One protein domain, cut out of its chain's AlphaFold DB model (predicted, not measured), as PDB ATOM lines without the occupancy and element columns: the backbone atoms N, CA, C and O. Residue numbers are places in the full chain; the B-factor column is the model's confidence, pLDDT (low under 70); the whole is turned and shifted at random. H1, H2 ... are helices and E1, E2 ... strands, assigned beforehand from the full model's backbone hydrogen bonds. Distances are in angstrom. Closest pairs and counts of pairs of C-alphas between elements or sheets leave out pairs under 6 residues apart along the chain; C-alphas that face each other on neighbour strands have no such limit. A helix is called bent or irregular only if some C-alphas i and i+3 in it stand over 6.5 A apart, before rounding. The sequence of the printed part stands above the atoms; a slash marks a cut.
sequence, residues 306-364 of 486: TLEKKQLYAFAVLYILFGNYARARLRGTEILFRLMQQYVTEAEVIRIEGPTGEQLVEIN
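Overview. This is residues 306 to 364 of the 486 residues of an uncharacterized protein of Euryarchaeota archaeon (UniProt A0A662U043). Look for an open, flat U: the long helix H2 makes its base, the shorter helix H1 rises as an arm from one end, and a two-stranded hairpin, E1 and E2, rises as the other arm from the far end, with empty space between the arms. H1 and H2 meet at their ends as a corner, and residues 306 to 343, which hold both helices, stand free. The printed part has 59 residues, with two named helices followed by two named strands, in the order H1, H2, E1, E2; the sheet's order is E1 - E2, antiparallel, and the class is mixed, helices and strands. The whole is extended, with a radius of gyration of the C-alphas of 18.4 A, and the C-alphas span 51 by 29 by 9 A along the three main axes.

Arrangement. Begin at H1, residues 306 to 317, and go on to H2, residues 319 to 343; these two helices meet only through their link, which is Leu 318 and is tight. In both helices every O i to N i+4 pair is within hydrogen-bond range. Past H2, a tight link of 4 residues leads to E1, residues 348 to 354, and a tight link of 2 residues leads on to E2, residues 357 to 363. E1 and E2 form a hairpin of antiparallel neighbour strands, with 155 degrees between their directions. Look at Val 349 and Glu 362, whose C-alphas face each other at 4.4 A. Across the pair, N 350 and O 361 are 2.9 A apart and N 363 and O 348 are 2.9 A apart, both within hydrogen-bond range. H1 is apart from E1 and from E2, and H2 is apart from E2.

Along the chain. Find C-alpha 306 at (532.081, 315.540, 400.144); from there H1 runs 17.0 A to C-alpha 317. Find C-alpha 319 at (529.492, 297.081, 406.814); from there H2 runs 35.7 A to C-alpha 343 at (503.664, 273.666, 399.196). Neither helix is bent. E1, from C-alpha 348 to C-alpha 354, is 18.4 A long, and E2, from C-alpha 357 to C-alpha 363 at (503.495, 280.206, 387.861), is also 18.4 A long.

Size, cuts and confidence. The two C-alphas farthest apart are those of Thr 306 and Glu 346, at 53.4 A. The C-alphas of the first and last printed residues, Thr 306 and Asn 364, are 50.2 A apart. The printed part has no cut, and its three links are tight. Residues 353 to 358, round the turn of the hairpin, also stand free. The mean pLDDT of the printed part is 71.6; it is under 70 at 27 residues, namely residue 308, residues 310 to 314, residue 317 and residues 345 to 364.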
ATOM      1  N   THR A 306     531.431 315.831 398.857       70.81
ATOM      2  CA  THR A 306     532.081 315.540 400.144       70.81
ATOM      3  C   THR A 306     531.101 314.883 401.109       70.81
ATOM      4  O   THR A 306     531.480 313.937 401.799       70.81
ATOM      5  N   LEU A 307     529.848 315.345 401.130       70.19
ATOM      6  CA  LEU A 307     528.786 314.747 401.936       70.19
ATOM      7  C   LEU A 307     528.515 313.298 401.512       70.19
ATOM      8  O   LEU A 307     528.460 312.417 402.367       70.19
ATOM      9  N   GLU A 308     528.430 313.046 400.207       67.81
ATOM     10  CA  GLU A 308     528.248 311.710 399.635       67.81
ATOM     11  C   GLU A 308     529.408 310.778 400.006       67.81
ATOM     12  O   GLU A 308     529.197 309.704 400.566       67.81
ATOM     13  N   LYS A 309     530.658 311.224 399.822       71.12
ATOM     14  CA  LYS A 309     531.835 310.451 400.252       71.12
ATOM     15  C   LYS A 309     531.805 310.145 401.748       71.12
ATOM     16  O   LYS A 309     532.123 309.029 402.144       71.12
ATOM     17  N   LYS A 310     531.402 311.101 402.590       68.06
ATOM     18  CA  LYS A 310     531.244 310.872 404.034       68.06
ATOM     19  C   LYS A 310     530.141 309.862 404.347       68.06
ATOM     20  O   LYS A 310     530.315 309.070 405.268       68.06
ATOM     21  N   GLN A 311     529.026 309.872 403.616       68.38
ATOM     22  CA  GLN A 311     527.974 308.858 403.756       68.38
ATOM     23  C   GLN A 311     528.497 307.466 403.382       68.38
ATOM     24  O   GLN A 311     528.282 306.526 404.139       68.38
ATOM     25  N   LEU A 312     529.271 307.346 402.299       68.62
ATOM     26  CA  LEU A 312     529.922 306.089 401.912       68.62
ATOM     27  C   LEU A 312     530.891 305.577 402.991       68.62
ATOM     28  O   LEU A 312     530.828 304.409 403.368       68.62
ATOM     29  N   TYR A 313     531.737 306.448 403.554       66.81
ATOM     30  CA  TYR A 313     532.598 306.079 404.687       66.81
ATOM     31  C   TYR A 313     531.794 305.653 405.917       66.81
ATOM     32  O   TYR A 313     532.198 304.744 406.636       66.81
ATOM     33  N   ALA A 314     530.645 306.279 406.154       65.56
ATOM     34  CA  ALA A 314     529.786 305.914 407.265       65.56
ATOM     35  C   ALA A 314     529.101 304.552 407.060       65.56
ATOM     36  O   ALA A 314     528.992 303.776 408.007       65.56
ATOM     37  N   PHE A 315     528.720 304.209 405.825       71.00
ATOM     38  CA  PHE A 315     528.257 302.860 405.492       71.00
ATOM     39  C   PHE A 315     529.347 301.803 405.686       71.00
ATOM     40  O   PHE A 315     529.036 300.699 406.127       71.00
ATOM     41  N   ALA A 316     530.620 302.142 405.451       70.50
ATOM     42  CA  ALA A 316     531.732 301.231 405.717       70.50
ATOM     43  C   ALA A 316     531.849 300.854 407.209       70.50
ATOM     44  O   ALA A 316     532.158 299.707 407.521       70.50
ATOM     45  N   VAL A 317     531.536 301.768 408.139       68.44
ATOM     46  CA  VAL A 317     531.508 301.458 409.586       68.44
ATOM     47  C   VAL A 317     530.400 300.452 409.921       68.44
ATOM     48  O   VAL A 317     530.574 299.570 410.762       68.44
ATOM     49  N   LEU A 318     529.271 300.534 409.214       76.56
ATOM     50  CA  LEU A 318     528.126 299.636 409.371       76.56
ATOM     51  C   LEU A 318     528.210 298.386 408.478       76.56
ATOM     52  O   LEU A 318     527.268 297.593 408.458       76.56
ATOM     53  N   TYR A 319     529.324 298.175 407.772       80.69
ATOM     54  CA  TYR A 319     529.492 297.081 406.814       80.69
ATOM     55  C   TYR A 319     529.203 295.709 407.429       80.69
ATOM     56  O   TYR A 319     528.534 294.888 406.810       80.69
ATOM     57  N   ILE A 320     529.638 295.470 408.671       83.50
ATOM     58  CA  ILE A 320     529.384 294.201 409.371       83.50
ATOM     59  C   ILE A 320     527.878 293.982 409.573       83.50
ATOM     60  O   ILE A 320     527.379 292.883 409.340       83.50
ATOM     61  N   LEU A 321     527.141 295.026 409.964       83.75
ATOM     62  CA  LEU A 321     525.695 294.940 410.176       83.75
ATOM     63  C   LEU A 321     524.955 294.684 408.864       83.75
ATOM     64  O   LEU A 321     524.107 293.796 408.817       83.75
ATOM     65  N   PHE A 322     525.294 295.423 407.804       83.00
ATOM     66  CA  PHE A 322     524.687 295.230 406.487       83.00
ATOM     67  C   PHE A 322     525.046 293.869 405.885       83.00
ATOM     68  O   PHE A 322     524.163 293.183 405.387       83.00
ATOM     69  N   GLY A 323     526.296 293.421 406.015       83.56
ATOM     70  CA  GLY A 323     526.726 292.101 405.557       83.56
ATOM     71  C   GLY A 323     526.017 290.962 406.296       83.56
ATOM     72  O   GLY A 323     525.564 290.002 405.673       83.56
ATOM     73  N   ASN A 324     525.859 291.064 407.619       88.25
ATOM     74  CA  ASN A 324     525.102 290.080 408.400       88.25
ATOM     75  C   ASN A 324     523.612 290.100 408.050       88.25
ATOM     76  O   ASN A 324     522.997 289.044 407.912       88.25
ATOM     77  N   TYR A 325     523.042 291.288 407.850       88.50
ATOM     78  CA  TYR A 325     521.663 291.451 407.409       88.50
ATOM     79  C   TYR A 325     521.422 290.835 406.025       88.50
ATOM     80  O   TYR A 325     520.464 290.080 405.864       88.50
ATOM     81  N   ALA A 326     522.303 291.095 405.057       86.19
ATOM     82  CA  ALA A 326     522.219 290.544 403.708       86.19
ATOM     83  C   ALA A 326     522.292 289.011 403.727       86.19
ATOM     84  O   ALA A 326     521.439 288.351 403.138       86.19
ATOM     85  N   ARG A 327     523.233 288.429 404.487       86.81
ATOM     86  CA  ARG A 327     523.342 286.968 404.665       86.81
ATOM     87  C   ARG A 327     522.100 286.359 405.318       86.81
ATOM     88  O   ARG A 327     521.576 285.362 404.829       86.81
ATOM     89  N   ALA A 328     521.593 286.972 406.388       90.81
ATOM     90  CA  ALA A 328     520.378 286.511 407.060       90.81
ATOM     91  C   ALA A 328     519.149 286.593 406.143       90.81
ATOM     92  O   ALA A 328     518.309 285.694 406.139       90.81
ATOM     93  N   ARG A 329     519.056 287.653 405.331       88.88
ATOM     94  CA  ARG A 329     517.997 287.823 404.335       88.88
ATOM     95  C   ARG A 329     518.098 286.780 403.230       88.88
ATOM     96  O   ARG A 329     517.077 286.195 402.898       88.88
ATOM     97  N   LEU A 330     519.297 286.521 402.712       88.50
ATOM     98  CA  LEU A 330     519.537 285.491 401.700       88.50
ATOM     99  C   LEU A 330     519.072 284.129 402.202       88.50
ATOM    100  O   LEU A 330     518.272 283.464 401.550       88.50
ATOM    101  N   ARG A 331     519.480 283.786 403.425       89.00
ATOM    102  CA  ARG A 331     519.059 282.556 404.086       89.00
ATOM    103  C   ARG A 331     517.544 282.490 404.283       89.00
ATOM    104  O   ARG A 331     516.936 281.452 404.045       89.00
ATOM    105  N   GLY A 332     516.917 283.594 404.689       89.62
ATOM    106  CA  GLY A 332     515.461 283.685 404.807       89.62
ATOM    107  C   GLY A 332     514.740 283.464 403.475       89.62
ATOM    108  O   GLY A 332     513.748 282.739 403.437       89.62
ATOM    109  N   THR A 333     515.256 284.035 402.384       87.12
ATOM    110  CA  THR A 333     514.721 283.837 401.030       87.12
ATOM    111  C   THR A 333     514.885 282.390 400.574       87.12
ATOM    112  O   THR A 333     513.944 281.831 400.027       87.12
ATOM    113  N   GLU A 334     516.028 281.760 400.848       86.62
ATOM    114  CA  GLU A 334     516.274 280.350 400.526       86.62
ATOM    115  C   GLU A 334     515.285 279.417 401.238       86.62
ATOM    116  O   GLU A 334     514.677 278.552 400.608       86.62
ATOM    117  N   ILE A 335     515.066 279.629 402.541       88.62
ATOM    118  CA  ILE A 335     514.089 278.863 403.327       88.62
ATOM    119  C   ILE A 335     512.681 279.060 402.757       88.62
ATOM    120  O   ILE A 335     511.970 278.085 402.520       88.62
ATOM    121  N   LEU A 336     512.280 280.312 402.515       87.31
ATOM    122  CA  LEU A 336     510.971 280.631 401.948       87.31
ATOM    123  C   LEU A 336     510.781 279.964 400.583       87.31
ATOM    124  O   LEU A 336     509.732 279.379 400.332       87.31
ATOM    125  N   PHE A 337     511.795 280.021 399.724       84.81
ATOM    126  CA  PHE A 337     511.755 279.446 398.389       84.81
ATOM    127  C   PHE A 337     511.629 277.922 398.422       84.81
ATOM    128  O   PHE A 337     510.721 277.382 397.798       84.81
ATOM    129  N   ARG A 338     512.431 277.227 399.236       83.69
ATOM    130  CA  ARG A 338     512.317 275.767 399.420       83.69
ATOM    131  C   ARG A 338     510.947 275.350 399.969       83.69
ATOM    132  O   ARG A 338     510.399 274.330 399.554       83.69
ATOM    133  N   LEU A 339     510.362 276.145 400.868       85.00
ATOM    134  CA  LEU A 339     508.994 275.919 401.344       85.00
ATOM    135  C   LEU A 339     507.959 276.157 400.235       85.00
ATOM    136  O   LEU A 339     507.020 275.374 400.116       85.00
ATOM    137  N   MET A 340     508.137 277.180 399.392       82.12
ATOM    138  CA  MET A 340     507.272 277.400 398.228       82.12
ATOM    139  C   MET A 340     507.328 276.211 397.265       82.12
ATOM    140  O   MET A 340     506.277 275.726 396.869       82.12
ATOM    141  N   GLN A 341     508.510 275.658 396.978       78.62
ATOM    142  CA  GLN A 341     508.642 274.461 396.133       78.62
ATOM    143  C   GLN A 341     507.895 273.240 396.690       78.62
ATOM    144  O   GLN A 341     507.428 272.399 395.926       78.62
ATOM    145  N   GLN A 342     507.790 273.121 398.017       78.88
ATOM    146  CA  GLN A 342     507.100 272.004 398.663       78.88
ATOM    147  C   GLN A 342     505.573 272.179 398.693       78.88
ATOM    148  O   GLN A 342     504.852 271.190 398.574       78.88
ATOM    149  N   TYR A 343     505.079 273.406 398.895       78.00
ATOM    150  CA  TYR A 343     503.664 273.666 399.196       78.00
ATOM    151  C   TYR A 343     502.890 274.400 398.092       78.00
ATOM    152  O   TYR A 343     501.663 274.338 398.090       78.00
ATOM    153  N   VAL A 344     503.568 275.060 397.150       72.00
ATOM    154  CA  VAL A 344     502.963 275.774 396.012       72.00
ATOM    155  C   VAL A 344     503.144 274.928 394.751       72.00
ATOM    156  O   VAL A 344     503.997 275.196 393.906       72.00
ATOM    157  N   THR A 345     502.369 273.847 394.658       65.31
ATOM    158  CA  THR A 345     502.402 272.903 393.524       65.31
ATOM    159  C   THR A 345     501.297 273.152 392.496       65.31
ATOM    160  O   THR A 345     501.359 272.617 391.391       65.31
ATOM    161  N   GLU A 346     500.293 273.964 392.831       64.62
ATOM    162  CA  GLU A 346     499.208 274.333 391.919       64.62
ATOM    163  C   GLU A 346     499.604 275.521 391.024       64.62
ATOM    164  O   GLU A 346     500.504 276.302 391.351       64.62
ATOM    165  N   ALA A 347     498.939 275.643 389.871       59.66
ATOM    166  CA  ALA A 347     499.108 276.777 388.971       59.66
ATOM    167  C   ALA A 347     498.429 278.018 389.567       59.66
ATOM    168  O   ALA A 347     497.202 278.074 389.674       59.66
ATOM    169  N   GLU A 348     499.227 279.014 389.946       63.31
ATOM    170  CA  GLU A 348     498.745 280.265 390.527       63.31
ATOM    171  C   GLU A 348     499.116 281.451 389.633       63.31
ATOM    172  O   GLU A 348     500.225 281.547 389.102       63.31
ATOM    173  N   VAL A 349     498.177 282.385 389.472       60.69
ATOM    174  CA  VAL A 349     498.428 283.663 388.798       60.69
ATOM    175  C   VAL A 349     498.758 284.689 389.865       60.69
ATOM    176  O   VAL A 349     497.895 285.074 390.657       60.69
ATOM    177  N   ILE A 350     500.008 285.142 389.883       58.72
ATOM    178  CA  ILE A 350     500.458 286.175 390.811       58.72
ATOM    179  C   ILE A 350     500.476 287.511 390.072       58.72
ATOM    180  O   ILE A 350     501.061 287.650 388.997       58.72
ATOM    181  N   ARG A 351     499.824 288.519 390.661       53.66
ATOM    182  CA  ARG A 351     499.902 289.905 390.192       53.66
ATOM    183  C   ARG A 351     501.096 290.582 390.851       53.66
ATOM    184  O   ARG A 351     501.080 290.798 392.063       53.66
ATOM    185  N   ILE A 352     502.106 290.926 390.059       63.78
ATOM    186  CA  ILE A 352     503.244 291.722 390.521       63.78
ATOM    187  C   ILE A 352     502.948 293.184 390.176       63.78
ATOM    188  O   ILE A 352     502.812 293.548 389.009       63.78
ATOM    189  N   GLU A 353     502.819 294.026 391.200       48.94
ATOM    190  CA  GLU A 353     502.705 295.476 391.037       48.94
ATOM    191  C   GLU A 353     504.114 296.083 391.074       48.94
ATOM    192  O   GLU A 353     504.752 296.135 392.124       48.94
ATOM    193  N   GLY A 354     504.617 296.502 389.911       52.72
ATOM    194  CA  GLY A 354     505.920 297.148 389.763       52.72
ATOM    195  C   GLY A 354     505.824 298.537 389.116       52.72
ATOM    196  O   GLY A 354     504.805 298.870 388.507       52.72
ATOM    197  N   PRO A 355     506.891 299.357 389.198       51.19
ATOM    198  CA  PRO A 355     506.957 300.667 388.537       51.19
ATOM    199  C   PRO A 355     506.855 300.597 386.999       51.19
ATOM    200  O   PRO A 355     506.585 301.611 386.360       51.19
ATOM    201  N   THR A 356     507.017 299.410 386.411       44.78
ATOM    202  CA  THR A 356     506.930 299.127 384.967       44.78
ATOM    203  C   THR A 356     505.513 298.761 384.484       44.78
ATOM    204  O   THR A 356     505.326 298.517 383.293       44.78
ATOM    205  N   GLY A 357     504.508 298.744 385.371       43.09
ATOM    206  CA  GLY A 357     503.118 298.364 385.069       43.09
ATOM    207  C   GLY A 357     502.683 297.045 385.721       43.09
ATOM    208  O   GLY A 357     503.492 296.332 386.313       43.09
ATOM    209  N   GLU A 358     501.380 296.740 385.647       49.03
ATOM    210  CA  GLU A 358     500.802 295.493 386.172       49.03
ATOM    211  C   GLU A 358     501.228 294.308 385.297       49.03
ATOM    212  O   GLU A 358     500.794 294.189 384.150       49.03
ATOM    213  N   GLN A 359     502.061 293.416 385.837       49.75
ATOM    214  CA  GLN A 359     502.462 292.192 385.150       49.75
ATOM    215  C   GLN A 359     501.812 290.994 385.853       49.75
ATOM    216  O   GLN A 359     502.084 290.707 387.022       49.75
ATOM    217  N   LEU A 360     500.897 290.322 385.149       53.44
ATOM    218  CA  LEU A 360     500.334 289.041 385.573       53.44
ATOM    219  C   LEU A 360     501.318 287.945 385.165       53.44
ATOM    220  O   LEU A 360     501.578 287.762 383.977       53.44
ATOM    221  N   VAL A 361     501.880 287.249 386.149       58.88
ATOM    222  CA  VAL A 361     502.790 286.124 385.924       58.88
ATOM    223  C   VAL A 361     502.072 284.851 386.351       58.88
ATOM    224  O   VAL A 361     501.660 284.717 387.502       58.88
ATOM    225  N   GLU A 362     501.896 283.922 385.414       59.91
ATOM    226  CA  GLU A 362     501.372 282.585 385.700       59.91
ATOM    227  C   GLU A 362     502.534 281.677 386.110       59.91
ATOM    228  O   GLU A 362     503.461 281.478 385.324       59.91
ATOM    229  N   ILE A 363     502.496 281.143 387.329       58.06
ATOM    230  CA  ILE A 363     503.495 280.206 387.861       58.06
ATOM    231  C   ILE A 363     502.933 278.784 387.763       58.06
ATOM    232  O   ILE A 363     501.736 278.585 387.959       58.06
ATOM    233  N   ASN A 364     503.782 277.797 387.446       55.66
ATOM    234  CA  ASN A 364     503.422 276.375 387.317       55.66
ATOM    235  C   ASN A 364     502.404 276.048 386.200       55.66
ATOM    236  O   ASN A 364     501.646 275.085 386.309       55.66
TER     237      ASN A 364